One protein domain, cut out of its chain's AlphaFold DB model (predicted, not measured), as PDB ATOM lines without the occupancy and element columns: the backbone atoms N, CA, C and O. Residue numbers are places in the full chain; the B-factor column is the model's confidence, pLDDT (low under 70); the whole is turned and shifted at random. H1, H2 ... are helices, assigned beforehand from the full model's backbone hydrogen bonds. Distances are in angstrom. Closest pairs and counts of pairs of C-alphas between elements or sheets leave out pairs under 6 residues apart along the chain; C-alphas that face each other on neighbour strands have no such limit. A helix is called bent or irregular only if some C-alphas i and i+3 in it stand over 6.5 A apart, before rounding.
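AT A GLANCE: This is residues 150 to 284 and 453 to 502 of the 510 residues of an uncharacterized protein of Pseudomonas bauzanensis (UniProt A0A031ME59). You are looking at an elongated bundle of helices, with long H2 through its middle and H3, H5 and H6 packed round part of it. H4 runs beside H5 on the side away from H3, H1 sits at one end, and the loop of residues 204 to 225 lies toward the other. The printed part has 185 residues with six named helices, H1 to H6 in order, no named strand, and is all helix. It is only just compact, close to loose, with a radius of gyration of the C-alphas of 19.1 A and spans of 64 by 38 by 33 A.

IN THESE COORDINATES: Find C-alpha 151 at (30.635, 23.138, -8.683), where H1, residues 151 to 161, begins; it is irregular, C-alphas 156 and 159 being 7.7 A apart. Next come H2, residues 172 to 203, 47.0 A; H3, 226 to 242, 24.2 A; and H4, 253 to 282, 42.2 A. H5, 453 to 473, 30.9 A, is only just irregular, with C-alphas 469 and 472 6.7 A apart. H6, 480 to 496, 24.6 A, ends at C-alpha 496 (0.499, 32.501, 11.371).

HOW THE PARTS SIT: Start at the hub, H2, whose residues 174 to 188 alone touch H6, closest at C-alphas 181 and 491, 5.9 A, at a shallow tilt of 25 degrees. H2 and H3 form a hairpin, C-alphas 189 and 229 closest at 5.1 A. H4 and H5 touch, opposite ways at 12 degrees, a shallow tilt, C-alphas 267 and 469 closest at 4.2 A. H1 touches H6, C-alphas 156 and 481 closest at 5.9 A, but is apart from H3 and H5. Each O i to N i+4 pair is within hydrogen-bond range in H2, H3 and H6; H4 has 25 of 26, H5 15 of 17, and H1 3 of 7, with 5 of 8 O i to N i+3 pairs.

THE WHOLE: The C-alphas of Pro 150 and Gly 205 are farthest apart, 64.6 A. Residues 285 to 452 are not printed; C-alphas 284 and 453 are 12.8 A apart across the cut. The link from H2 to H3 is long. Confidence is under 70 at 20 residues, among them 163 to 169.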
ATOM      1  N   PRO A 150      28.681  25.251 -12.685       59.31
ATOM      2  CA  PRO A 150      29.923  24.683 -12.172       59.31
ATOM      3  C   PRO A 150      29.822  24.399 -10.661       59.31
ATOM      4  O   PRO A 150      29.032  25.057  -9.975       59.31
ATOM      5  N   PRO A 151      30.674  23.516 -10.100       72.19
ATOM      6  CA  PRO A 151      30.635  23.138  -8.683       72.19
ATOM      7  C   PRO A 151      30.589  24.320  -7.702       72.19
ATOM      8  O   PRO A 151      29.843  24.291  -6.727       72.19
ATOM      9  N   ILE A 152      31.322  25.398  -8.001       66.25
ATOM     10  CA  ILE A 152      31.364  26.623  -7.185       66.25
ATOM     11  C   ILE A 152      30.009  27.353  -7.095       66.25
ATOM     12  O   ILE A 152      29.759  28.070  -6.130       66.25
ATOM     13  N   GLY A 153      29.121  27.164  -8.075       66.06
ATOM     14  CA  GLY A 153      27.780  27.752  -8.118       66.06
ATOM     15  C   GLY A 153      26.670  26.862  -7.562       66.06
ATOM     16  O   GLY A 153      25.549  27.337  -7.389       66.06
ATOM     17  N   LEU A 154      26.952  25.588  -7.266       77.94
ATOM     18  CA  LEU A 154      25.924  24.632  -6.833       77.94
ATOM     19  C   LEU A 154      25.294  25.025  -5.496       77.94
ATOM     20  O   LEU A 154      24.086  24.893  -5.324       77.94
ATOM     21  N   ALA A 155      26.088  25.562  -4.564       80.75
ATOM     22  CA  ALA A 155      25.587  25.977  -3.256       80.75
ATOM     23  C   ALA A 155      24.541  27.102  -3.361       80.75
ATOM     24  O   ALA A 155      23.531  27.063  -2.661       80.75
ATOM     25  N   SER A 156      24.749  28.081  -4.249       82.56
ATOM     26  CA  SER A 156      23.793  29.181  -4.436       82.56
ATOM     27  C   SER A 156      22.611  28.790  -5.329       82.56
ATOM     28  O   SER A 156      21.508  29.300  -5.149       82.56
ATOM     29  N   ALA A 157      22.808  27.833  -6.241       83.88
ATOM     30  CA  ALA A 157      21.765  27.276  -7.100       83.88
ATOM     31  C   ALA A 157      20.886  26.220  -6.417       83.88
ATOM     32  O   ALA A 157      19.871  25.826  -6.986       83.88
ATOM     33  N   ARG A 158      21.262  25.745  -5.225       90.44
ATOM     34  CA  ARG A 158      20.636  24.611  -4.532       90.44
ATOM     35  C   ARG A 158      19.093  24.608  -4.573       90.44
ATOM     36  O   ARG A 158      18.548  23.575  -4.959       90.44
ATOM     37  N   PRO A 159      18.372  25.718  -4.304       90.25
ATOM     38  CA  PRO A 159      16.906  25.730  -4.379       90.25
ATOM     39  C   PRO A 159      16.321  25.435  -5.770       90.25
ATOM     40  O   PRO A 159      15.200  24.946  -5.864       90.25
ATOM     41  N   LEU A 160      17.060  25.740  -6.844       84.31
ATOM     42  CA  LEU A 160      16.673  25.456  -8.232       84.31
ATOM     43  C   LEU A 160      16.967  24.004  -8.632       84.31
ATOM     44  O   LEU A 160      16.431  23.518  -9.629       84.31
ATOM     45  N   LEU A 161      17.862  23.332  -7.905       83.81
ATOM     46  CA  LEU A 161      18.370  22.000  -8.237       83.81
ATOM     47  C   LEU A 161      17.694  20.896  -7.424       83.81
ATOM     48  O   LEU A 161      17.454  19.817  -7.954       83.81
ATOM     49  N   GLU A 162      17.380  21.160  -6.157       82.81
ATOM     50  CA  GLU A 162      16.744  20.194  -5.263       82.81
ATOM     51  C   GLU A 162      15.213  20.241  -5.384       82.81
ATOM     52  O   GLU A 162      14.625  21.318  -5.495       82.81
ATOM     53  N   GLY A 163      14.559  19.078  -5.339       65.44
ATOM     54  CA  GLY A 163      13.102  18.937  -5.359       65.44
ATOM     55  C   GLY A 163      12.671  17.534  -4.915       65.44
ATOM     56  O   GLY A 163      13.487  16.607  -4.971       65.44
ATOM     57  N   PRO A 164      11.423  17.356  -4.446       50.06
ATOM     58  CA  PRO A 164      10.911  16.047  -4.087       50.06
ATOM     59  C   PRO A 164      10.559  15.321  -5.389       50.06
ATOM     60  O   PRO A 164       9.615  15.686  -6.078       50.06
ATOM     61  N   GLU A 165      11.377  14.325  -5.714       52.94
ATOM     62  CA  GLU A 165      11.313  13.464  -6.900       52.94
ATOM     63  C   GLU A 165      11.708  14.091  -8.259       52.94
ATOM     64  O   GLU A 165      11.388  15.243  -8.570       52.94
ATOM     65  N   PRO A 166      12.400  13.324  -9.127       43.53
ATOM     66  CA  PRO A 166      12.590  13.694 -10.524       43.53
ATOM     67  C   PRO A 166      11.234  13.781 -11.241       43.53
ATOM     68  O   PRO A 166      10.564  12.769 -11.417       43.53
ATOM     69  N   GLY A 167      10.850  14.976 -11.704       51.62
ATOM     70  CA  GLY A 167       9.777  15.131 -12.696       51.62
ATOM     71  C   GLY A 167       8.613  16.067 -12.360       51.62
ATOM     72  O   GLY A 167       7.770  16.247 -13.234       51.62
ATOM     73  N   GLN A 168       8.542  16.688 -11.175       60.44
ATOM     74  CA  GLN A 168       7.380  17.536 -10.851       60.44
ATOM     75  C   GLN A 168       7.569  19.049 -11.024       60.44
ATOM     76  O   GLN A 168       6.579  19.708 -11.329       60.44
ATOM     77  N   LEU A 169       8.777  19.621 -10.920       68.06
ATOM     78  CA  LEU A 169       9.000  21.064 -11.134       68.06
ATOM     79  C   LEU A 169      10.381  21.350 -11.737       68.06
ATOM     80  O   LEU A 169      11.415  20.964 -11.183       68.06
ATOM     81  N   GLU A 170      10.410  22.075 -12.854       71.06
ATOM     82  CA  GLU A 170      11.650  22.409 -13.559       71.06
ATOM     83  C   GLU A 170      12.487  23.451 -12.822       71.06
ATOM     84  O   GLU A 170      13.665  23.592 -13.119       71.06
ATOM     85  N   GLY A 171      11.944  24.166 -11.842       72.56
ATOM     86  CA  GLY A 171      12.692  25.048 -10.946       72.56
ATOM     87  C   GLY A 171      12.926  24.468  -9.559       72.56
ATOM     88  O   GLY A 171      13.273  25.226  -8.658       72.56
ATOM     89  N   GLY A 172      12.721  23.159  -9.367       81.81
ATOM     90  CA  GLY A 172      12.893  22.506  -8.068       81.81
ATOM     91  C   GLY A 172      12.007  23.125  -6.981       81.81
ATOM     92  O   GLY A 172      10.903  23.609  -7.246       81.81
ATOM     93  N   TYR A 173      12.507  23.154  -5.746       86.44
ATOM     94  CA  TYR A 173      11.824  23.807  -4.631       86.44
ATOM     95  C   TYR A 173      11.603  25.306  -4.862       86.44
ATOM     96  O   TYR A 173      10.655  25.857  -4.304       86.44
ATOM     97  N   PHE A 174      12.439  25.980  -5.662       88.56
ATOM     98  CA  PHE A 174      12.293  27.411  -5.928       88.56
ATOM     99  C   PHE A 174      10.986  27.732  -6.660       88.56
ATOM    100  O   PHE A 174      10.212  28.550  -6.171       88.56
ATOM    101  N   GLU A 175      10.707  27.063  -7.783       82.25
ATOM    102  CA  GLU A 175       9.453  27.238  -8.538       82.25
ATOM    103  C   GLU A 175       8.233  26.923  -7.667       82.25
ATOM    104  O   GLU A 175       7.298  27.722  -7.583       82.25
ATOM    105  N   GLY A 176       8.278  25.808  -6.934       82.44
ATOM    106  CA  GLY A 176       7.190  25.418  -6.039       82.44
ATOM    107  C   GLY A 176       6.951  26.446  -4.936       82.44
ATOM    108  O   GLY A 176       5.807  26.745  -4.600       82.44
ATOM    109  N   ARG A 177       8.022  27.037  -4.396       88.12
ATOM    110  CA  ARG A 177       7.936  28.064  -3.355       88.12
ATOM    111  C   ARG A 177       7.366  29.382  -3.882       88.12
ATOM    112  O   ARG A 177       6.564  29.997  -3.186       88.12
ATOM    113  N   VAL A 178       7.733  29.787  -5.098       84.00
ATOM    114  CA  VAL A 178       7.152  30.963  -5.765       84.00
ATOM    115  C   VAL A 178       5.638  30.786  -5.937       84.00
ATOM    116  O   VAL A 178       4.874  31.654  -5.520       84.00
ATOM    117  N   ALA A 179       5.194  29.635  -6.451       80.62
ATOM    118  CA  ALA A 179       3.770  29.341  -6.626       80.62
ATOM    119  C   ALA A 179       3.013  29.240  -5.283       80.62
ATOM    120  O   ALA A 179       1.895  29.743  -5.140       80.62
ATOM    121  N   GLN A 180       3.624  28.624  -4.262       84.94
ATOM    122  CA  GLN A 180       3.046  28.554  -2.917       84.94
ATOM    123  C   GLN A 180       2.877  29.940  -2.295       84.94
ATOM    124  O   GLN A 180       1.849  30.189  -1.669       84.94
ATOM    125  N   MET A 181       3.828  30.856  -2.498       90.75
ATOM    126  CA  MET A 181       3.713  32.227  -1.997       90.75
ATOM    127  C   MET A 181       2.431  32.889  -2.506       90.75
ATOM    128  O   MET A 181       1.690  33.471  -1.715       90.75
ATOM    129  N   SER A 182       2.121  32.738  -3.795       86.56
ATOM    130  CA  SER A 182       0.893  33.272  -4.390       86.56
ATOM    131  C   SER A 182      -0.371  32.709  -3.735       86.56
ATOM    132  O   SER A 182      -1.317  33.454  -3.469       86.56
ATOM    133  N   ARG A 183      -0.370  31.410  -3.408       86.38
ATOM    134  CA  ARG A 183      -1.461  30.764  -2.667       86.38
ATOM    135  C   ARG A 183      -1.602  31.324  -1.251       86.38
ATOM    136  O   ARG A 183      -2.692  31.755  -0.898       86.38
ATOM    137  N   TYR A 184      -0.522  31.380  -0.470       88.75
ATOM    138  CA  TYR A 184      -0.562  31.903   0.903       88.75
ATOM    139  C   TYR A 184      -1.027  33.362   0.958       88.75
ATOM    140  O   TYR A 184      -1.773  33.734   1.857       88.75
ATOM    141  N   VAL A 185      -0.641  34.183  -0.021       91.56
ATOM    142  CA  VAL A 185      -1.125  35.566  -0.140       91.56
ATOM    143  C   VAL A 185      -2.625  35.602  -0.427       91.56
ATOM    144  O   VAL A 185      -3.349  36.369   0.205       91.56
ATOM    145  N   ALA A 186      -3.112  34.780  -1.358       87.75
ATOM    146  CA  ALA A 186      -4.536  34.715  -1.677       87.75
ATOM    147  C   ALA A 186      -5.379  34.209  -0.492       87.75
ATOM    148  O   ALA A 186      -6.448  34.769  -0.223       87.75
ATOM    149  N   ASP A 187      -4.882  33.199   0.225       86.12
ATOM    150  CA  ASP A 187      -5.518  32.630   1.415       86.12
ATOM    151  C   ASP A 187      -5.558  33.663   2.550       86.12
ATOM    152  O   ASP A 187      -6.628  33.900   3.112       86.12
ATOM    153  N   PHE A 188      -4.444  34.356   2.814       90.25
ATOM    154  CA  PHE A 188      -4.378  35.432   3.807       90.25
ATOM    155  C   PHE A 188      -5.365  36.558   3.501       90.25
ATOM    156  O   PHE A 188      -6.129  36.957   4.374       90.25
ATOM    157  N   ILE A 189      -5.393  37.055   2.258       88.75
ATOM    158  CA  ILE A 189      -6.309  38.137   1.870       88.75
ATOM    159  C   ILE A 189      -7.761  37.720   2.117       88.75
ATOM    160  O   ILE A 189      -8.538  38.482   2.689       88.75
ATOM    161  N   THR A 190      -8.113  36.493   1.726       85.06
ATOM    162  CA  THR A 190      -9.468  35.959   1.898       85.06
ATOM    163  C   THR A 190      -9.817  35.775   3.377       85.06
ATOM    164  O   THR A 190     -10.920  36.130   3.793       85.06
ATOM    165  N   GLY A 191      -8.892  35.244   4.184       84.75
ATOM    166  CA  GLY A 191      -9.058  35.098   5.633       84.75
ATOM    167  C   GLY A 191      -9.263  36.447   6.316       84.75
ATOM    168  O   GLY A 191     -10.261  36.645   7.006       84.75
ATOM    169  N   ARG A 192      -8.407  37.423   6.002       87.19
ATOM    170  CA  ARG A 192      -8.478  38.770   6.569       87.19
ATOM    171  C   ARG A 192      -9.772  39.500   6.208       87.19
ATOM    172  O   ARG A 192     -10.367  40.136   7.072       87.19
ATOM    173  N   GLN A 193     -10.255  39.382   4.970       85.31
ATOM    174  CA  GLN A 193     -11.567  39.930   4.598       85.31
ATOM    175  C   GLN A 193     -12.703  39.318   5.424       85.31
ATOM    176  O   GLN A 193     -13.602  40.030   5.862       85.31
ATOM    177  N   ARG A 194     -12.656  38.003   5.673       81.81
ATOM    178  CA  ARG A 194     -13.657  37.319   6.504       81.81
ATOM    179  C   ARG A 194     -13.577  37.729   7.970       81.81
ATOM    180  O   ARG A 194     -14.616  37.849   8.606       81.81
ATOM    181  N   GLU A 195     -12.383  37.948   8.513       85.50
ATOM    182  CA  GLU A 195     -12.214  38.483   9.871       85.50
ATOM    183  C   GLU A 195     -12.867  39.859  10.010       85.50
ATOM    184  O   GLU A 195     -13.700  40.050  10.894       85.50
ATOM    185  N   LEU A 196     -12.552  40.783   9.095       84.56
ATOM    186  CA  LEU A 196     -13.120  42.134   9.080       84.56
ATOM    187  C   LEU A 196     -14.650  42.103   8.975       84.56
ATOM    188  O   LEU A 196     -15.345  42.809   9.704       84.56
ATOM    189  N   LEU A 197     -15.181  41.222   8.125       84.88
ATOM    190  CA  LEU A 197     -16.615  40.985   7.992       84.88
ATOM    191  C   LEU A 197     -17.247  40.474   9.297       84.88
ATOM    192  O   LEU A 197     -18.294  40.964   9.717       84.88
ATOM    193  N   VAL A 198     -16.617  39.500   9.959       85.50
ATOM    194  CA  VAL A 198     -17.096  38.944  11.236       85.50
ATOM    195  C   VAL A 198     -17.088  40.002  12.331       85.50
ATOM    196  O   VAL A 198     -18.052  40.104  13.090       85.50
ATOM    197  N   GLU A 199     -16.022  40.795  12.425       86.00
ATOM    198  CA  GLU A 199     -15.923  41.908  13.370       86.00
ATOM    199  C   GLU A 199     -17.036  42.931  13.131       86.00
ATOM    200  O   GLU A 199     -17.737  43.309  14.073       86.00
ATOM    201  N   GLN A 200     -17.265  43.310  11.873       85.31
ATOM    202  CA  GLN A 200     -18.335  44.226  11.491       85.31
ATOM    203  C   GLN A 200     -19.721  43.660  11.834       85.31
ATOM    204  O   GLN A 200     -20.548  44.357  12.428       85.31
ATOM    205  N   ASN A 201     -19.977  42.387  11.518       85.25
ATOM    206  CA  ASN A 201     -21.236  41.720  11.844       85.25
ATOM    207  C   ASN A 201     -21.468  41.661  13.358       85.25
ATOM    208  O   ASN A 201     -22.579  41.941  13.810       85.25
ATOM    209  N   ARG A 202     -20.430  41.374  14.155       87.19
ATOM    210  CA  ARG A 202     -20.505  41.401  15.627       87.19
ATOM    211  C   ARG A 202     -20.837  42.792  16.153       87.19
ATOM    212  O   ARG A 202     -21.751  42.927  16.960       87.19
ATOM    213  N   GLN A 203     -20.139  43.823  15.675       88.44
ATOM    214  CA  GLN A 203     -20.385  45.213  16.077       88.44
ATOM    215  C   GLN A 203     -21.810  45.672  15.744       88.44
ATOM    216  O   GLN A 203     -22.391  46.473  16.470       88.44
ATOM    217  N   GLN A 204     -22.380  45.150  14.658       85.56
ATOM    218  CA  GLN A 204     -23.714  45.507  14.179       85.56
ATOM    219  C   GLN A 204     -24.807  44.529  14.645       85.56
ATOM    220  O   GLN A 204     -25.959  44.676  14.241       85.56
ATOM    221  N   GLY A 205     -24.472  43.540  15.483       85.50
ATOM    222  CA  GLY A 205     -25.424  42.564  16.024       85.50
ATOM    223  C   GLY A 205     -26.062  41.651  14.970       85.50
ATOM    224  O   GLY A 205     -27.182  41.181  15.159       85.50
ATOM    225  N   ARG A 206     -25.382  41.415  13.843       84.50
ATOM    226  CA  ARG A 206     -25.893  40.614  12.726       84.50
ATOM    227  C   ARG A 206     -25.481  39.157  12.874       84.50
ATOM    228  O   ARG A 206     -24.307  38.837  12.725       84.50
ATOM    229  N   LEU A 207     -26.451  38.282  13.119       83.50
ATOM    230  CA  LEU A 207     -26.232  36.851  13.313       83.50
ATOM    231  C   LEU A 207     -27.061  36.045  12.303       83.50
ATOM    232  O   LEU A 207     -28.287  36.140  12.298       83.50
ATOM    233  N   HIS A 208     -26.399  35.239  11.473       81.31
ATOM    234  CA  HIS A 208     -27.052  34.280  10.587       81.31
ATOM    235  C   HIS A 208     -27.337  32.965  11.338       81.31
ATOM    236  O   HIS A 208     -26.454  32.481  12.049       81.31
ATOM    237  N   PRO A 209     -28.520  32.339  11.172       77.81
ATOM    238  CA  PRO A 209     -28.888  31.125  11.907       77.81
ATOM    239  C   PRO A 209     -27.954  29.928  11.694       77.81
ATOM    240  O   PRO A 209     -27.817  29.103  12.591       77.81
ATOM    241  N   ARG A 210     -27.330  29.818  10.512       78.81
ATOM    242  CA  ARG A 210     -26.426  28.706  10.168       78.81
ATOM    243  C   ARG A 210     -24.953  29.064  10.333       78.81
ATOM    244  O   ARG A 210     -24.184  28.277  10.863       78.81
ATOM    245  N   ASP A 211     -24.573  30.249   9.869       71.50
ATOM    246  CA  ASP A 211     -23.162  30.621   9.676       71.50
ATOM    247  C   ASP A 211     -22.667  31.591  10.771       71.50
ATOM    248  O   ASP A 211     -21.565  32.139  10.704       71.50
ATOM    249  N   GLY A 212     -23.494  31.827  11.797       82.12
ATOM    250  CA  GLY A 212     -23.191  32.724  12.904       82.12
ATOM    251  C   GLY A 212     -22.877  34.140  12.418       82.12
ATOM    252  O   GLY A 212     -23.623  34.720  11.635       82.12
ATOM    253  N   TYR A 213     -21.768  34.711  12.887       81.38
ATOM    254  CA  TYR A 213     -21.282  36.024  12.434       81.38
ATOM    255  C   TYR A 213     -20.458  35.953  11.139       81.38
ATOM    256  O   TYR A 213     -20.127  36.990  10.569       81.38
ATOM    257  N   ALA A 214     -20.115  34.749  10.672       79.06
ATOM    258  CA  ALA A 214     -19.241  34.505   9.527       79.06
ATOM    259  C   ALA A 214     -20.022  34.325   8.215       79.06
ATOM    260  O   ALA A 214     -19.646  33.531   7.357       79.06
ATOM    261  N   PHE A 215     -21.103  35.085   8.052       79.00
ATOM    262  CA  PHE A 215     -21.867  35.162   6.811       79.00
ATOM    263  C   PHE A 215     -21.579  36.474   6.083       79.00
ATOM    264  O   PHE A 215     -21.250  37.476   6.717       79.00
ATOM    265  N   TRP A 216     -21.734  36.468   4.759       77.75
ATOM    266  CA  TRP A 216     -21.666  37.674   3.937       77.75
ATOM    267  C   TRP A 216     -23.071  38.264   3.799       77.75
ATOM    268  O   TRP A 216     -23.905  37.643   3.143       77.75
ATOM    269  N   PRO A 217     -23.387  39.411   4.425       74.31
ATOM    270  CA  PRO A 217     -24.692  40.029   4.241       74.31
ATOM    271  C   PRO A 217     -24.844  40.528   2.802       74.31
ATOM    272  O   PRO A 217     -23.901  41.095   2.250       74.31
ATOM    273  N   SER A 218     -26.039  40.399   2.226       69.88
ATOM    274  CA  SER A 218     -26.321  40.785   0.835       69.88
ATOM    275  C   SER A 218     -26.100  42.272   0.537       69.88
ATOM    276  O   SER A 218     -25.842  42.638  -0.601       69.88
ATOM    277  N   HIS A 219     -26.131  43.154   1.540       73.12
ATOM    278  CA  HIS A 219     -25.838  44.584   1.360       73.12
ATOM    279  C   HIS A 219     -24.358  44.958   1.555       73.12
ATOM    280  O   HIS A 219     -24.010  46.131   1.403       73.12
ATOM    281  N   VAL A 220     -23.493  44.021   1.960       75.06
ATOM    282  CA  VAL A 220     -22.053  44.274   2.113       75.06
ATOM    283  C   VAL A 220     -21.358  43.957   0.798       75.06
ATOM    284  O   VAL A 220     -21.428  42.838   0.295       75.06
ATOM    285  N   SER A 221     -20.641  44.944   0.259       78.56
ATOM    286  CA  SER A 221     -19.859  44.780  -0.965       78.56
ATOM    287  C   SER A 221     -18.879  43.612  -0.838       78.56
ATOM    288  O   SER A 221     -18.123  43.593   0.127       78.56
ATOM    289  N   PRO A 222     -18.780  42.703  -1.822       74.81
ATOM    290  CA  PRO A 222     -17.758  41.654  -1.853       74.81
ATOM    291  C   PRO A 222     -16.298  42.139  -1.838       74.81
ATOM    292  O   PRO A 222     -15.380  41.354  -1.592       74.81
ATOM    293  N   ALA A 223     -16.064  43.424  -2.122       79.56
ATOM    294  CA  ALA A 223     -14.749  44.057  -2.025       79.56
ATOM    295  C   ALA A 223     -14.452  44.626  -0.626       79.56
ATOM    296  O   ALA A 223     -13.352  45.137  -0.403       79.56
ATOM    297  N   GLU A 224     -15.393  44.542   0.318       82.88
ATOM    298  CA  GLU A 224     -15.197  45.020   1.685       82.88
ATOM    299  C   GLU A 224     -13.950  44.368   2.308       82.88
ATOM    300  O   GLU A 224     -13.684  43.171   2.145       82.88
ATOM    301  N   GLY A 225     -13.113  45.188   2.947       83.69
ATOM    302  CA  GLY A 225     -11.844  44.757   3.541       83.69
ATOM    303  C   GLY A 225     -10.733  44.356   2.554       83.69
ATOM    304  O   GLY A 225      -9.602  44.133   2.987       83.69
ATOM    305  N   ALA A 226     -10.987  44.294   1.238       86.19
ATOM    306  CA  ALA A 226      -9.995  43.850   0.247       86.19
ATOM    307  C   ALA A 226      -8.748  44.740   0.222       86.19
ATOM    308  O   ALA A 226      -7.621  44.249   0.262       86.19
ATOM    309  N   SER A 227      -8.956  46.058   0.158       88.50
ATOM    310  CA  SER A 227      -7.871  47.044   0.075       88.50
ATOM    311  C   SER A 227      -6.986  47.016   1.324       88.50
ATOM    312  O   SER A 227      -5.760  47.047   1.210       88.50
ATOM    313  N   GLU A 228      -7.590  46.875   2.511       90.38
ATOM    314  CA  GLU A 228      -6.853  46.714   3.768       90.38
ATOM    315  C   GLU A 228      -6.023  45.428   3.743       90.38
ATOM    316  O   GLU A 228      -4.808  45.481   3.926       90.38
ATOM    317  N   ALA A 229      -6.649  44.285   3.452       90.81
ATOM    318  CA  ALA A 229      -5.977  42.989   3.441       90.81
ATOM    319  C   ALA A 229      -4.798  42.951   2.450       90.81
ATOM    320  O   ALA A 229      -3.704  42.490   2.781       90.81
ATOM    321  N   ILE A 230      -4.989  43.507   1.249       92.81
ATOM    322  CA  ILE A 230      -3.938  43.656   0.233       92.81
ATOM    323  C   ILE A 230      -2.836  44.606   0.720       92.81
ATOM    324  O   ILE A 230      -1.651  44.328   0.521       92.81
ATOM    325  N   GLY A 231      -3.203  45.721   1.357       93.50
ATOM    326  CA  GLY A 231      -2.266  46.691   1.923       93.50
ATOM    327  C   GLY A 231      -1.385  46.088   3.015       93.50
ATOM    328  O   GLY A 231      -0.166  46.280   2.994       93.50
ATOM    329  N   VAL A 232      -1.973  45.300   3.916       92.44
ATOM    330  CA  VAL A 232      -1.259  44.569   4.972       92.44
ATOM    331  C   VAL A 232      -0.308  43.542   4.360       92.44
ATOM    332  O   VAL A 232       0.888  43.571   4.658       92.44
ATOM    333  N   ALA A 233      -0.791  42.700   3.439       94.06
ATOM    334  CA  ALA A 233       0.031  41.686   2.780       94.06
ATOM    335  C   ALA A 233       1.239  42.313   2.061       94.06
ATOM    336  O   ALA A 233       2.376  41.859   2.226       94.06
ATOM    337  N   ARG A 234       1.012  43.399   1.310       95.75
ATOM    338  CA  ARG A 234       2.058  44.155   0.609       95.75
ATOM    339  C   ARG A 234       3.076  44.753   1.577       95.75
ATOM    340  O   ARG A 234       4.278  44.626   1.355       95.75
ATOM    341  N   THR A 235       2.605  45.411   2.634       94.31
ATOM    342  CA  THR A 235       3.464  46.096   3.610       94.31
ATOM    343  C   THR A 235       4.341  45.106   4.362       94.31
ATOM    344  O   THR A 235       5.535  45.361   4.519       94.31
ATOM    345  N   ALA A 236       3.790  43.953   4.748       92.62
ATOM    346  CA  ALA A 236       4.546  42.878   5.380       92.62
ATOM    347  C   ALA A 236       5.687  42.391   4.472       92.62
ATOM    348  O   ALA A 236       6.831  42.290   4.917       92.62
ATOM    349  N   PHE A 237       5.411  42.181   3.180       95.56
ATOM    350  CA  PHE A 237       6.439  41.763   2.230       95.56
ATOM    351  C   PHE A 237       7.523  42.826   2.034       95.56
ATOM    352  O   PHE A 237       8.707  42.530   2.147       95.56
ATOM    353  N   VAL A 238       7.139  44.082   1.786       93.88
ATOM    354  CA  VAL A 238       8.097  45.184   1.586       93.88
ATOM    355  C   VAL A 238       8.963  45.403   2.827       93.88
ATOM    356  O   VAL A 238      10.169  45.604   2.696       93.88
ATOM    357  N   THR A 239       8.373  45.318   4.019       93.19
ATOM    358  CA  THR A 239       9.106  45.418   5.290       93.19
ATOM    359  C   THR A 239      10.135  44.302   5.412       93.19
ATOM    360  O   THR A 239      11.301  44.583   5.677       93.19
ATOM    361  N   LEU A 240       9.737  43.055   5.136       94.50
ATOM    362  CA  LEU A 240      10.638  41.904   5.157       94.50
ATOM    363  C   LEU A 240      11.808  42.074   4.175       94.50
ATOM    364  O   LEU A 240      12.962  41.847   4.539       94.50
ATOM    365  N   LEU A 241      11.528  42.522   2.947       93.38
ATOM    366  CA  LEU A 241      12.567  42.807   1.956       93.38
ATOM    367  C   LEU A 241      13.527  43.905   2.441       93.38
ATOM    368  O   LEU A 241      14.735  43.784   2.256       93.38
ATOM    369  N   GLY A 242      13.015  44.942   3.111       89.50
ATOM    370  CA  GLY A 242      13.814  46.038   3.669       89.50
ATOM    371  C   GLY A 242      14.780  45.626   4.787       89.50
ATOM    372  O   GLY A 242      15.759  46.328   5.026       89.50
ATOM    373  N   MET A 243      14.551  44.482   5.440       91.62
ATOM    374  CA  MET A 243      15.438  43.951   6.486       91.62
ATOM    375  C   MET A 243      16.689  43.262   5.926       91.62
ATOM    376  O   MET A 243      17.648  43.043   6.663       91.62
ATOM    377  N   THR A 244      16.693  42.914   4.635       90.81
ATOM    378  CA  THR A 244      17.795  42.191   3.992       90.81
ATOM    379  C   THR A 244      18.357  43.012   2.829       90.81
ATOM    380  O   THR A 244      17.603  43.392   1.934       90.81
ATOM    381  N   PRO A 245      19.672  43.293   2.773       91.56
ATOM    382  CA  PRO A 245      20.244  44.019   1.645       91.56
ATOM    383  C   PRO A 245      20.234  43.168   0.357       91.56
ATOM    384  O   PRO A 245      20.528  41.968   0.419       91.56
ATOM    385  N   PRO A 246      19.968  43.769  -0.822       91.62
ATOM    386  CA  PRO A 246      20.077  43.093  -2.113       91.62
ATOM    387  C   PRO A 246      21.456  42.462  -2.333       91.62
ATOM    388  O   PRO A 246      22.496  43.102  -2.160       91.62
ATOM    389  N   ASN A 247      21.472  41.198  -2.745       87.75
ATOM    390  CA  ASN A 247      22.690  40.397  -2.854       87.75
ATOM    391  C   ASN A 247      22.732  39.504  -4.106       87.75
ATOM    392  O   ASN A 247      23.530  38.570  -4.150       87.75
ATOM    393  N   ALA A 248      21.937  39.799  -5.143       79.94
ATOM    394  CA  ALA A 248      21.927  39.027  -6.393       79.94
ATOM    395  C   ALA A 248      23.313  38.884  -7.044       79.94
ATOM    396  O   ALA A 248      23.584  37.872  -7.676       79.94
ATOM    397  N   HIS A 249      24.218  39.852  -6.864       76.50
ATOM    398  CA  HIS A 249      25.596  39.786  -7.373       76.50
ATOM    399  C   HIS A 249      26.414  38.606  -6.812       76.50
ATOM    400  O   HIS A 249      27.449  38.274  -7.378       76.50
ATOM    401  N   LYS A 250      25.967  37.978  -5.713       77.81
ATOM    402  CA  LYS A 250      26.592  36.773  -5.148       77.81
ATOM    403  C   LYS A 250      26.298  35.511  -5.963       77.81
ATOM    404  O   LYS A 250      27.008  34.524  -5.809       77.81
ATOM    405  N   ASP A 251      25.277  35.535  -6.816       74.12
ATOM    406  CA  ASP A 251      24.971  34.430  -7.716       74.12
ATOM    407  C   ASP A 251      25.751  34.526  -9.025       74.12
ATOM    408  O   ASP A 251      25.836  35.586  -9.663       74.12
ATOM    409  N   LEU A 252      26.186  33.364  -9.516       65.31
ATOM    410  CA  LEU A 252      26.603  33.226 -10.905       65.31
ATOM    411  C   LEU A 252      25.481  33.687 -11.837       65.31
ATOM    412  O   LEU A 252      24.294  33.478 -11.581       65.31
ATOM    413  N   ALA A 253      25.854  34.286 -12.963       62.66
ATOM    414  CA  ALA A 253      24.879  34.865 -13.876       62.66
ATOM    415  C   ALA A 253      23.867  33.832 -14.409       62.66
ATOM    416  O   ALA A 253      22.690  34.140 -14.553       62.66
ATOM    417  N   ARG A 254      24.291  32.574 -14.590       64.38
ATOM    418  CA  ARG A 254      23.405  31.462 -14.968       64.38
ATOM    419  C   ARG A 254      22.335  31.154 -13.913       64.38
ATOM    420  O   ARG A 254      21.183  30.918 -14.258       64.38
ATOM    421  N   VAL A 255      22.707  31.207 -12.633       70.31
ATOM    422  CA  VAL A 255      21.787  31.021 -11.499       70.31
ATOM    423  C   VAL A 255      20.793  32.178 -11.433       70.31
ATOM    424  O   VAL A 255      19.596  31.948 -11.272       70.31
ATOM    425  N   ARG A 256      21.266  33.415 -11.654       72.88
ATOM    426  CA  ARG A 256      20.394  34.595 -11.760       72.88
ATOM    427  C   ARG A 256      19.384  34.462 -12.895       72.88
ATOM    428  O   ARG A 256      18.211  34.705 -12.654       72.88
ATOM    429  N   LEU A 257      19.816  34.033 -14.084       64.56
ATOM    430  CA  LEU A 257      18.939  33.832 -15.244       64.56
ATOM    431  C   LEU A 257      17.846  32.791 -14.972       64.56
ATOM    432  O   LEU A 257      16.682  33.048 -15.258       64.56
ATOM    433  N   LEU A 258      18.199  31.643 -14.384       69.38
ATOM    434  CA  LEU A 258      17.227  30.609 -14.014       69.38
ATOM    435  C   LEU A 258      16.223  31.117 -12.973       69.38
ATOM    436  O   LEU A 258      15.018  30.978 -13.153       69.38
ATOM    437  N   LYS A 259      16.710  31.745 -11.901       84.94
ATOM    438  CA  LYS A 259      15.868  32.336 -10.856       84.94
ATOM    439  C   LYS A 259      14.921  33.396 -11.432       84.94
ATOM    440  O   LYS A 259      13.720  33.353 -11.176       84.94
ATOM    441  N   ASP A 260      15.453  34.332 -12.216       77.81
ATOM    442  CA  ASP A 260      14.676  35.412 -12.823       77.81
ATOM    443  C   ASP A 260      13.639  34.869 -13.811       77.81
ATOM    444  O   ASP A 260      12.539  35.407 -13.839       77.81
ATOM    445  N   PHE A 261      13.928  33.780 -14.539       75.50
ATOM    446  CA  PHE A 261      12.951  33.101 -15.396       75.50
ATOM    447  C   PHE A 261      11.716  32.641 -14.606       75.50
ATOM    448  O   PHE A 261      10.595  32.956 -15.001       75.50
ATOM    449  N   PHE A 262      11.892  31.949 -13.473       77.50
ATOM    450  CA  PHE A 262      10.754  31.489 -12.663       77.50
ATOM    451  C   PHE A 262       9.987  32.656 -12.026       77.50
ATOM    452  O   PHE A 262       8.757  32.645 -12.007       77.50
ATOM    453  N   LEU A 263      10.693  33.696 -11.568       78.00
ATOM    454  CA  LEU A 263      10.060  34.908 -11.037       78.00
ATOM    455  C   LEU A 263       9.284  35.680 -12.119       78.00
ATOM    456  O   LEU A 263       8.174  36.143 -11.861       78.00
ATOM    457  N   ASP A 264       9.846  35.826 -13.322       72.62
ATOM    458  CA  ASP A 264       9.186  36.486 -14.452       72.62
ATOM    459  C   ASP A 264       8.010  35.662 -14.977       72.62
ATOM    460  O   ASP A 264       6.988  36.250 -15.324       72.62
ATOM    461  N   SER A 265       8.122  34.331 -14.999       69.88
ATOM    462  CA  SER A 265       7.031  33.431 -15.382       69.88
ATOM    463  C   SER A 265       5.826  33.612 -14.459       69.88
ATOM    464  O   SER A 265       4.725  33.895 -14.935       69.88
ATOM    465  N   GLU A 266       6.042  33.558 -13.141       77.12
ATOM    466  CA  GLU A 266       4.984  33.779 -12.150       77.12
ATOM    467  C   GLU A 266       4.397  35.197 -12.257       77.12
ATOM    468  O   GLU A 266       3.182  35.380 -12.348       77.12
ATOM    469  N   ALA A 267       5.251  36.226 -12.313       72.81
ATOM    470  CA  ALA A 267       4.798  37.611 -12.429       72.81
ATOM    471  C   ALA A 267       4.022  37.868 -13.731       72.81
ATOM    472  O   ALA A 267       3.060  38.637 -13.741       72.81
ATOM    473  N   SER A 268       4.441  37.256 -14.844       71.19
ATOM    474  CA  SER A 268       3.759  37.369 -16.135       71.19
ATOM    475  C   SER A 268       2.404  36.685 -16.101       71.19
ATOM    476  O   SER A 268       1.432  37.287 -16.546       71.19
ATOM    477  N   TYR A 269       2.316  35.484 -15.524       74.69
ATOM    478  CA  TYR A 269       1.048  34.785 -15.352       74.69
ATOM    479  C   TYR A 269       0.028  35.659 -14.610       74.69
ATOM    480  O   TYR A 269      -1.064  35.911 -15.123       74.69
ATOM    481  N   TRP A 270       0.395  36.216 -13.452       77.38
ATOM    482  CA  TRP A 270      -0.521  37.068 -12.689       77.38
ATOM    483  C   TRP A 270      -0.829  38.400 -13.369       77.38
ATOM    484  O   TRP A 270      -1.954  38.886 -13.259       77.38
ATOM    485  N   ARG A 271       0.121  38.976 -14.117       77.19
ATOM    486  CA  ARG A 271      -0.126  40.178 -14.926       77.19
ATOM    487  C   ARG A 271      -1.136  39.905 -16.036       77.19
ATOM    488  O   ARG A 271      -2.055  40.696 -16.218       77.19
ATOM    489  N   GLU A 272      -1.011  38.777 -16.728       73.31
ATOM    490  CA  GLU A 272      -1.978  38.362 -17.743       73.31
ATOM    491  C   GLU A 272      -3.361  38.133 -17.126       73.31
ATOM    492  O   GLU A 272      -4.357  38.572 -17.694       73.31
ATOM    493  N   MET A 273      -3.445  37.529 -15.935       77.94
ATOM    494  CA  MET A 273      -4.716  37.395 -15.216       77.94
ATOM    495  C   MET A 273      -5.291  38.760 -14.799       77.94
ATOM    496  O   MET A 273      -6.486  38.995 -14.961       77.94
ATOM    497  N   HIS A 274      -4.465  39.688 -14.314       82.69
ATOM    498  CA  HIS A 274      -4.878  41.059 -13.999       82.69
ATOM    499  C   HIS A 274      -5.453  41.783 -15.230       82.69
ATOM    500  O   HIS A 274      -6.524  42.391 -15.158       82.69
ATOM    501  N   GLU A 275      -4.758  41.715 -16.370       80.62
ATOM    502  CA  GLU A 275      -5.197  42.297 -17.644       80.62
ATOM    503  C   GLU A 275      -6.476  41.635 -18.171       80.62
ATOM    504  O   GLU A 275      -7.376  42.331 -18.657       80.62
ATOM    505  N   LEU A 276      -6.582  40.310 -18.030       80.88
ATOM    506  CA  LEU A 276      -7.762  39.540 -18.400       80.88
ATOM    507  C   LEU A 276      -8.986  40.025 -17.625       80.88
ATOM    508  O   LEU A 276      -9.966  40.424 -18.241       80.88
ATOM    509  N   TYR A 277      -8.913  40.072 -16.293       81.62
ATOM    510  CA  TYR A 277     -10.039  40.500 -15.461       81.62
ATOM    511  C   TYR A 277     -10.387  41.979 -15.644       81.62
ATOM    512  O   TYR A 277     -11.565  42.327 -15.654       81.62
ATOM    513  N   SER A 278      -9.388  42.835 -15.873       84.62
ATOM    514  CA  SER A 278      -9.602  44.250 -16.216       84.62
ATOM    515  C   SER A 278     -10.313  44.428 -17.566       84.62
ATOM    516  O   SER A 278     -11.038  45.400 -17.779       84.62
ATOM    517  N   SER A 279     -10.103  43.507 -18.507       81.50
ATOM    518  CA  SER A 279     -10.800  43.504 -19.798       81.50
ATOM    519  C   SER A 279     -12.201  42.906 -19.658       81.50
ATOM    520  O   SER A 279     -13.171  43.583 -19.977       81.50
ATOM    521  N   SER A 280     -12.333  41.732 -19.034       82.88
ATOM    522  CA  SER A 280     -13.626  41.082 -18.781       82.88
ATOM    523  C   SER A 280     -14.600  41.954 -17.981       82.88
ATOM    524  O   SER A 280     -15.792  41.921 -18.252       82.88
ATOM    525  N   GLN A 281     -14.124  42.770 -17.033       84.00
ATOM    526  CA  GLN A 281     -14.981  43.713 -16.302       84.00
ATOM    527  C   GLN A 281     -15.645  44.747 -17.225       84.00
ATOM    528  O   GLN A 281     -16.780  45.148 -16.982       84.00
ATOM    529  N   ARG A 282     -14.935  45.205 -18.262       80.38
ATOM    530  CA  ARG A 282     -15.444  46.199 -19.221       80.38
ATOM    531  C   ARG A 282     -16.396  45.585 -20.241       80.38
ATOM    532  O   ARG A 282     -17.295  46.278 -20.707       80.38
ATOM    533  N   ASP A 283     -16.196  44.307 -20.534       83.81
ATOM    534  CA  ASP A 283     -16.875  43.586 -21.607       83.81
ATOM    535  C   ASP A 283     -18.036  42.704 -21.106       83.81
ATOM    536  O   ASP A 283     -18.622  41.945 -21.875       83.81
ATOM    537  N   LEU A 284     -18.382  42.771 -19.815       86.38
ATOM    538  CA  LEU A 284     -19.559  42.090 -19.282       86.38
ATOM    539  C   LEU A 284     -20.836  42.855 -19.697       86.38
ATOM    540  O   LEU A 284     -20.916  44.064 -19.440       86.38
ATOM    541  N   HIS A 453     -22.052  44.394  -7.091       84.00
ATOM    542  CA  HIS A 453     -21.315  43.200  -6.660       84.00
ATOM    543  C   HIS A 453     -20.417  42.657  -7.769       84.00
ATOM    544  O   HIS A 453     -19.266  42.322  -7.509       84.00
ATOM    545  N   VAL A 454     -20.890  42.640  -9.020       84.50
ATOM    546  CA  VAL A 454     -20.057  42.301 -10.189       84.50
ATOM    547  C   VAL A 454     -18.821  43.198 -10.254       84.50
ATOM    548  O   VAL A 454     -17.696  42.711 -10.409       84.50
ATOM    549  N   HIS A 455     -19.028  44.515 -10.156       85.38
ATOM    550  CA  HIS A 455     -17.950  45.493 -10.217       85.38
ATOM    551  C   HIS A 455     -16.950  45.278  -9.080       85.38
ATOM    552  O   HIS A 455     -15.749  45.210  -9.334       85.38
ATOM    553  N   ASP A 456     -17.449  45.087  -7.866       86.00
ATOM    554  CA  ASP A 456     -16.653  44.908  -6.659       86.00
ATOM    555  C   ASP A 456     -15.868  43.589  -6.675       86.00
ATOM    556  O   ASP A 456     -14.667  43.575  -6.393       86.00
ATOM    557  N   HIS A 457     -16.476  42.484  -7.117       83.12
ATOM    558  CA  HIS A 457     -15.778  41.213  -7.332       83.12
ATOM    559  C   HIS A 457     -14.663  41.333  -8.370       83.12
ATOM    560  O   HIS A 457     -13.578  40.769  -8.188       83.12
ATOM    561  N   ALA A 458     -14.917  42.052  -9.463       85.88
ATOM    562  CA  ALA A 458     -13.905  42.301 -10.476       85.88
ATOM    563  C   ALA A 458     -12.761  43.153  -9.913       85.88
ATOM    564  O   ALA A 458     -11.602  42.764 -10.057       85.88
ATOM    565  N   LEU A 459     -13.068  44.253  -9.219       86.62
ATOM    566  CA  LEU A 459     -12.071  45.107  -8.571       86.62
ATOM    567  C   LEU A 459     -11.206  44.319  -7.588       86.62
ATOM    568  O   LEU A 459      -9.981  44.418  -7.643       86.62
ATOM    569  N   PHE A 460     -11.820  43.495  -6.739       87.38
ATOM    570  CA  PHE A 460     -11.103  42.636  -5.806       87.38
ATOM    571  C   PHE A 460     -10.122  41.700  -6.527       87.38
ATOM    572  O   PHE A 460      -8.933  41.657  -6.196       87.38
ATOM    573  N   LYS A 461     -10.595  40.977  -7.553       87.19
ATOM    574  CA  LYS A 461      -9.751  40.081  -8.357       87.19
ATOM    575  C   LYS A 461      -8.600  40.844  -9.018       87.19
ATOM    576  O   LYS A 461      -7.459  40.393  -8.930       87.19
ATOM    577  N   ILE A 462      -8.878  42.001  -9.621       88.31
ATOM    578  CA  ILE A 462      -7.879  42.871 -10.258       88.31
ATOM    579  C   ILE A 462      -6.815  43.287  -9.236       88.31
ATOM    580  O   ILE A 462      -5.636  43.022  -9.448       88.31
ATOM    581  N   GLN A 463      -7.205  43.856  -8.094       90.56
ATOM    582  CA  GLN A 463      -6.260  44.308  -7.067       90.56
ATOM    583  C   GLN A 463      -5.398  43.158  -6.529       90.56
ATOM    584  O   GLN A 463      -4.177  43.302  -6.408       90.56
ATOM    585  N   ARG A 464      -6.009  41.998  -6.257       90.56
ATOM    586  CA  ARG A 464      -5.300  40.803  -5.786       90.56
ATOM    587  C   ARG A 464      -4.271  40.325  -6.808       90.56
ATOM    588  O   ARG A 464      -3.120  40.107  -6.446       90.56
ATOM    589  N   PHE A 465      -4.647  40.195  -8.080       88.31
ATOM    590  CA  PHE A 465      -3.711  39.767  -9.127       88.31
ATOM    591  C   PHE A 465      -2.627  40.809  -9.407       88.31
ATOM    592  O   PHE A 465      -1.498  40.439  -9.715       88.31
ATOM    593  N   GLY A 466      -2.927  42.095  -9.212       90.31
ATOM    594  CA  GLY A 466      -1.929  43.163  -9.242       90.31
ATOM    595  C   GLY A 466      -0.848  42.969  -8.177       90.31
ATOM    596  O   GLY A 466       0.337  43.060  -8.492       90.31
ATOM    597  N   LEU A 467      -1.236  42.627  -6.941       94.56
ATOM    598  CA  LEU A 467      -0.277  42.270  -5.894       94.56
ATOM    599  C   LEU A 467       0.521  41.015  -6.276       94.56
ATOM    600  O   LEU A 467       1.746  41.042  -6.219       94.56
ATOM    601  N   LEU A 468      -0.141  39.939  -6.710       89.44
ATOM    602  CA  LEU A 468       0.539  38.686  -7.073       89.44
ATOM    603  C   LEU A 468       1.533  38.847  -8.238       89.44
ATOM    604  O   LEU A 468       2.562  38.181  -8.259       89.44
ATOM    605  N   ALA A 469       1.287  39.774  -9.167       84.44
ATOM    606  CA  ALA A 469       2.235  40.113 -10.231       84.44
ATOM    607  C   ALA A 469       3.449  40.921  -9.727       84.44
ATOM    608  O   ALA A 469       4.520  40.895 -10.337       84.44
ATOM    609  N   GLU A 470       3.288  41.662  -8.631       93.75
ATOM    610  CA  GLU A 470       4.310  42.534  -8.052       93.75
ATOM    611  C   GLU A 470       5.324  41.762  -7.194       93.75
ATOM    612  O   GLU A 470       6.526  42.032  -7.277       93.75
ATOM    613  N   LEU A 471       4.862  40.808  -6.376       93.44
ATOM    614  CA  LEU A 471       5.701  40.132  -5.375       93.44
ATOM    615  C   LEU A 471       6.922  39.411  -5.982       93.44
ATOM    616  O   LEU A 471       8.035  39.674  -5.514       93.44
ATOM    617  N   PRO A 472       6.798  38.585  -7.046       87.69
ATOM    618  CA  PRO A 472       7.953  37.891  -7.616       87.69
ATOM    619  C   PRO A 472       8.981  38.862  -8.215       87.69
ATOM    620  O   PRO A 472      10.189  38.670  -8.071       87.69
ATOM    621  N   ALA A 473       8.525  39.960  -8.829       84.75
ATOM    622  CA  ALA A 473       9.412  40.952  -9.437       84.75
ATOM    623  C   ALA A 473      10.320  41.642  -8.402       84.75
ATOM    624  O   ALA A 473      11.464  41.983  -8.709       84.75
ATOM    625  N   ARG A 474       9.845  41.809  -7.161       93.06
ATOM    626  CA  ARG A 474      10.624  42.408  -6.066       93.06
ATOM    627  C   ARG A 474      11.718  41.492  -5.507       93.06
ATOM    628  O   ARG A 474      12.590  41.983  -4.800       93.06
ATOM    629  N   LEU A 475      11.720  40.200  -5.850       95.00
ATOM    630  CA  LEU A 475      12.743  39.238  -5.416       95.00
ATOM    631  C   LEU A 475      13.982  39.208  -6.325       95.00
ATOM    632  O   LEU A 475      15.023  38.677  -5.935       95.00
ATOM    633  N   LYS A 476      13.920  39.811  -7.520       90.06
ATOM    634  CA  LYS A 476      15.043  39.835  -8.476       90.06
ATOM    635  C   LYS A 476      16.362  40.390  -7.915       90.06
ATOM    636  O   LYS A 476      17.404  39.818  -8.239       90.06
ATOM    637  N   PRO A 477      16.375  41.436  -7.064       90.50
ATOM    638  CA  PRO A 477      17.615  41.969  -6.488       90.50
ATOM    639  C   PRO A 477      18.321  41.038  -5.485       90.50
ATOM    640  O   PRO A 477      19.450  41.324  -5.079       90.50
ATOM    641  N   TYR A 478      17.696  39.930  -5.085       93.88
ATOM    642  CA  TYR A 478      18.226  38.977  -4.109       93.88
ATOM    643  C   TYR A 478      18.820  37.744  -4.795       93.88
ATOM    644  O   TYR A 478      18.400  37.381  -5.895       93.88
ATOM    645  N   SER A 479      19.805  37.102  -4.167       90.62
ATOM    646  CA  SER A 479      20.333  35.816  -4.629       90.62
ATOM    647  C   SER A 479      19.250  34.736  -4.581       90.62
ATOM    648  O   SER A 479      18.241  34.890  -3.896       90.62
ATOM    649  N   CYS A 480      19.446  33.624  -5.281       89.25
ATOM    650  CA  CYS A 480      18.509  32.510  -5.344       89.25
ATOM    651  C   CYS A 480      18.188  31.962  -3.947       89.25
ATOM    652  O   CYS A 480      17.020  31.786  -3.610       89.25
ATOM    653  N   THR A 481      19.205  31.758  -3.109       93.62
ATOM    654  CA  THR A 481      19.032  31.326  -1.712       93.62
ATOM    655  C   THR A 481      18.288  32.360  -0.876       93.62
ATOM    656  O   THR A 481      17.308  32.030  -0.222       93.62
ATOM    657  N   THR A 482      18.678  33.633  -0.948       95.00
ATOM    658  CA  THR A 482      18.031  34.687  -0.163       95.00
ATOM    659  C   THR A 482      16.588  34.926  -0.599       95.00
ATOM    660  O   THR A 482      15.715  35.048   0.251       95.00
ATOM    661  N   ALA A 483      16.300  34.934  -1.902       96.19
ATOM    662  CA  ALA A 483      14.933  35.006  -2.409       96.19
ATOM    663  C   ALA A 483      14.096  33.808  -1.935       96.19
ATOM    664  O   ALA A 483      12.960  33.988  -1.497       96.19
ATOM    665  N   TYR A 484      14.664  32.599  -1.977       95.38
ATOM    666  CA  TYR A 484      14.020  31.388  -1.474       95.38
ATOM    667  C   TYR A 484      13.667  31.495   0.014       95.38
ATOM    668  O   TYR A 484      12.541  31.170   0.404       95.38
ATOM    669  N   ASP A 485      14.587  31.984   0.840       95.38
ATOM    670  CA  ASP A 485      14.373  32.148   2.279       95.38
ATOM    671  C   ASP A 485      13.354  33.250   2.582       95.38
ATOM    672  O   ASP A 485      12.435  33.019   3.363       95.38
ATOM    673  N   LEU A 486      13.432  34.398   1.899       96.75
ATOM    674  CA  LEU A 486      12.478  35.502   2.058       96.75
ATOM    675  C   LEU A 486      11.046  35.074   1.715       96.75
ATOM    676  O   LEU A 486      10.121  35.400   2.457       96.75
ATOM    677  N   MET A 487      10.850  34.301   0.640       96.31
ATOM    678  CA  MET A 487       9.540  33.709   0.341       96.31
ATOM    679  C   MET A 487       9.078  32.780   1.466       96.31
ATOM    680  O   MET A 487       7.919  32.833   1.865       96.31
ATOM    681  N   GLY A 488       9.982  31.954   2.000       94.94
ATOM    682  CA  GLY A 488       9.695  31.049   3.115       94.94
ATOM    683  C   GLY A 488       9.228  31.796   4.362       94.94
ATOM    684  O   GLY A 488       8.144  31.523   4.869       94.94
ATOM    685  N   THR A 489      10.008  32.781   4.810       95.81
ATOM    686  CA  THR A 489       9.671  33.625   5.961       95.81
ATOM    687  C   THR A 489       8.350  34.353   5.752       95.81
ATOM    688  O   THR A 489       7.502  34.332   6.639       95.81
ATOM    689  N   TYR A 490       8.136  34.940   4.572       96.06
ATOM    690  CA  TYR A 490       6.892  35.641   4.272       96.06
ATOM    691  C   TYR A 490       5.671  34.722   4.368       96.06
ATOM    692  O   TYR A 490       4.705  35.060   5.047       96.06
ATOM    693  N   MET A 491       5.725  33.536   3.753       94.31
ATOM    694  CA  MET A 491       4.641  32.551   3.832       94.31
ATOM    695  C   MET A 491       4.383  32.086   5.266       94.31
ATOM    696  O   MET A 491       3.227  31.958   5.658       94.31
ATOM    697  N   SER A 492       5.436  31.841   6.053       91.56
ATOM    698  CA  SER A 492       5.299  31.472   7.467       91.56
ATOM    699  C   SER A 492       4.576  32.557   8.262       91.56
ATOM    700  O   SER A 492       3.639  32.230   8.986       91.56
ATOM    701  N   CYS A 493       4.939  33.830   8.070       89.25
ATOM    702  CA  CYS A 493       4.234  34.949   8.691       89.25
ATOM    703  C   CYS A 493       2.768  35.000   8.244       89.25
ATOM    704  O   CYS A 493       1.878  35.038   9.082       89.25
ATOM    705  N   LEU A 494       2.486  34.942   6.936       89.25
ATOM    706  CA  LEU A 494       1.102  34.960   6.445       89.25
ATOM    707  C   LEU A 494       0.271  33.821   7.038       89.25
ATOM    708  O   LEU A 494      -0.860  34.050   7.455       89.25
ATOM    709  N   LYS A 495       0.830  32.610   7.113       86.00
ATOM    710  CA  LYS A 495       0.157  31.443   7.692       86.00
ATOM    711  C   LYS A 495      -0.200  31.651   9.163       86.00
ATOM    712  O   LYS A 495      -1.297  31.286   9.562       86.00
ATOM    713  N   GLU A 496       0.716  32.211   9.949       83.38
ATOM    714  CA  GLU A 496       0.499  32.501  11.371       83.38
ATOM    715  C   GLU A 496      -0.641  33.507  11.584       83.38
ATOM    716  O   GLU A 496      -1.419  33.365  12.524       83.38
ATOM    717  N   PHE A 497      -0.784  34.471  10.670       78.56
ATOM    718  CA  PHE A 497      -1.795  35.529  10.735       78.56
ATOM    719  C   PHE A 497      -3.031  35.286   9.853       78.56
ATOM    720  O   PHE A 497      -3.826  36.201   9.668       78.56
ATOM    721  N   THR A 498      -3.206  34.089   9.283       79.06
ATOM    722  CA  THR A 498      -4.416  33.741   8.519       79.06
ATOM    723  C   THR A 498      -5.390  33.004   9.431       79.06
ATOM    724  O   THR A 498      -5.206  31.810   9.683       79.06
ATOM    725  N   TYR A 499      -6.454  33.669   9.889       72.00
ATOM    726  CA  TYR A 499      -7.523  33.009  10.635       72.00
ATOM    727  C   TYR A 499      -8.704  32.679   9.712       72.00
ATOM    728  O   TYR A 499      -9.128  33.484   8.884       72.00
ATOM    729  N   ASN A 500      -9.264  31.470   9.842       65.50
ATOM    730  CA  ASN A 500     -10.513  31.110   9.169       65.50
ATOM    731  C   ASN A 500     -11.658  31.069  10.192       65.50
ATOM    732  O   ASN A 500     -11.810  30.066  10.895       65.50
ATOM    733  N   PRO A 501     -12.491  32.121  10.270       60.44
ATOM    734  CA  PRO A 501     -13.543  32.204  11.277       60.44
ATOM    735  C   PRO A 501     -14.650  31.149  11.118       60.44
ATOM    736  O   PRO A 501     -15.403  30.930  12.060       60.44
ATOM    737  N   LEU A 502     -14.732  30.457   9.973       55.97
ATOM    738  CA  LEU A 502     -15.693  29.371   9.730       55.97
ATOM    739  C   LEU A 502     -15.261  28.014  10.309       55.97
ATOM    740  O   LEU A 502     -16.082  27.108  10.396       55.97
TER     741      LEU A 502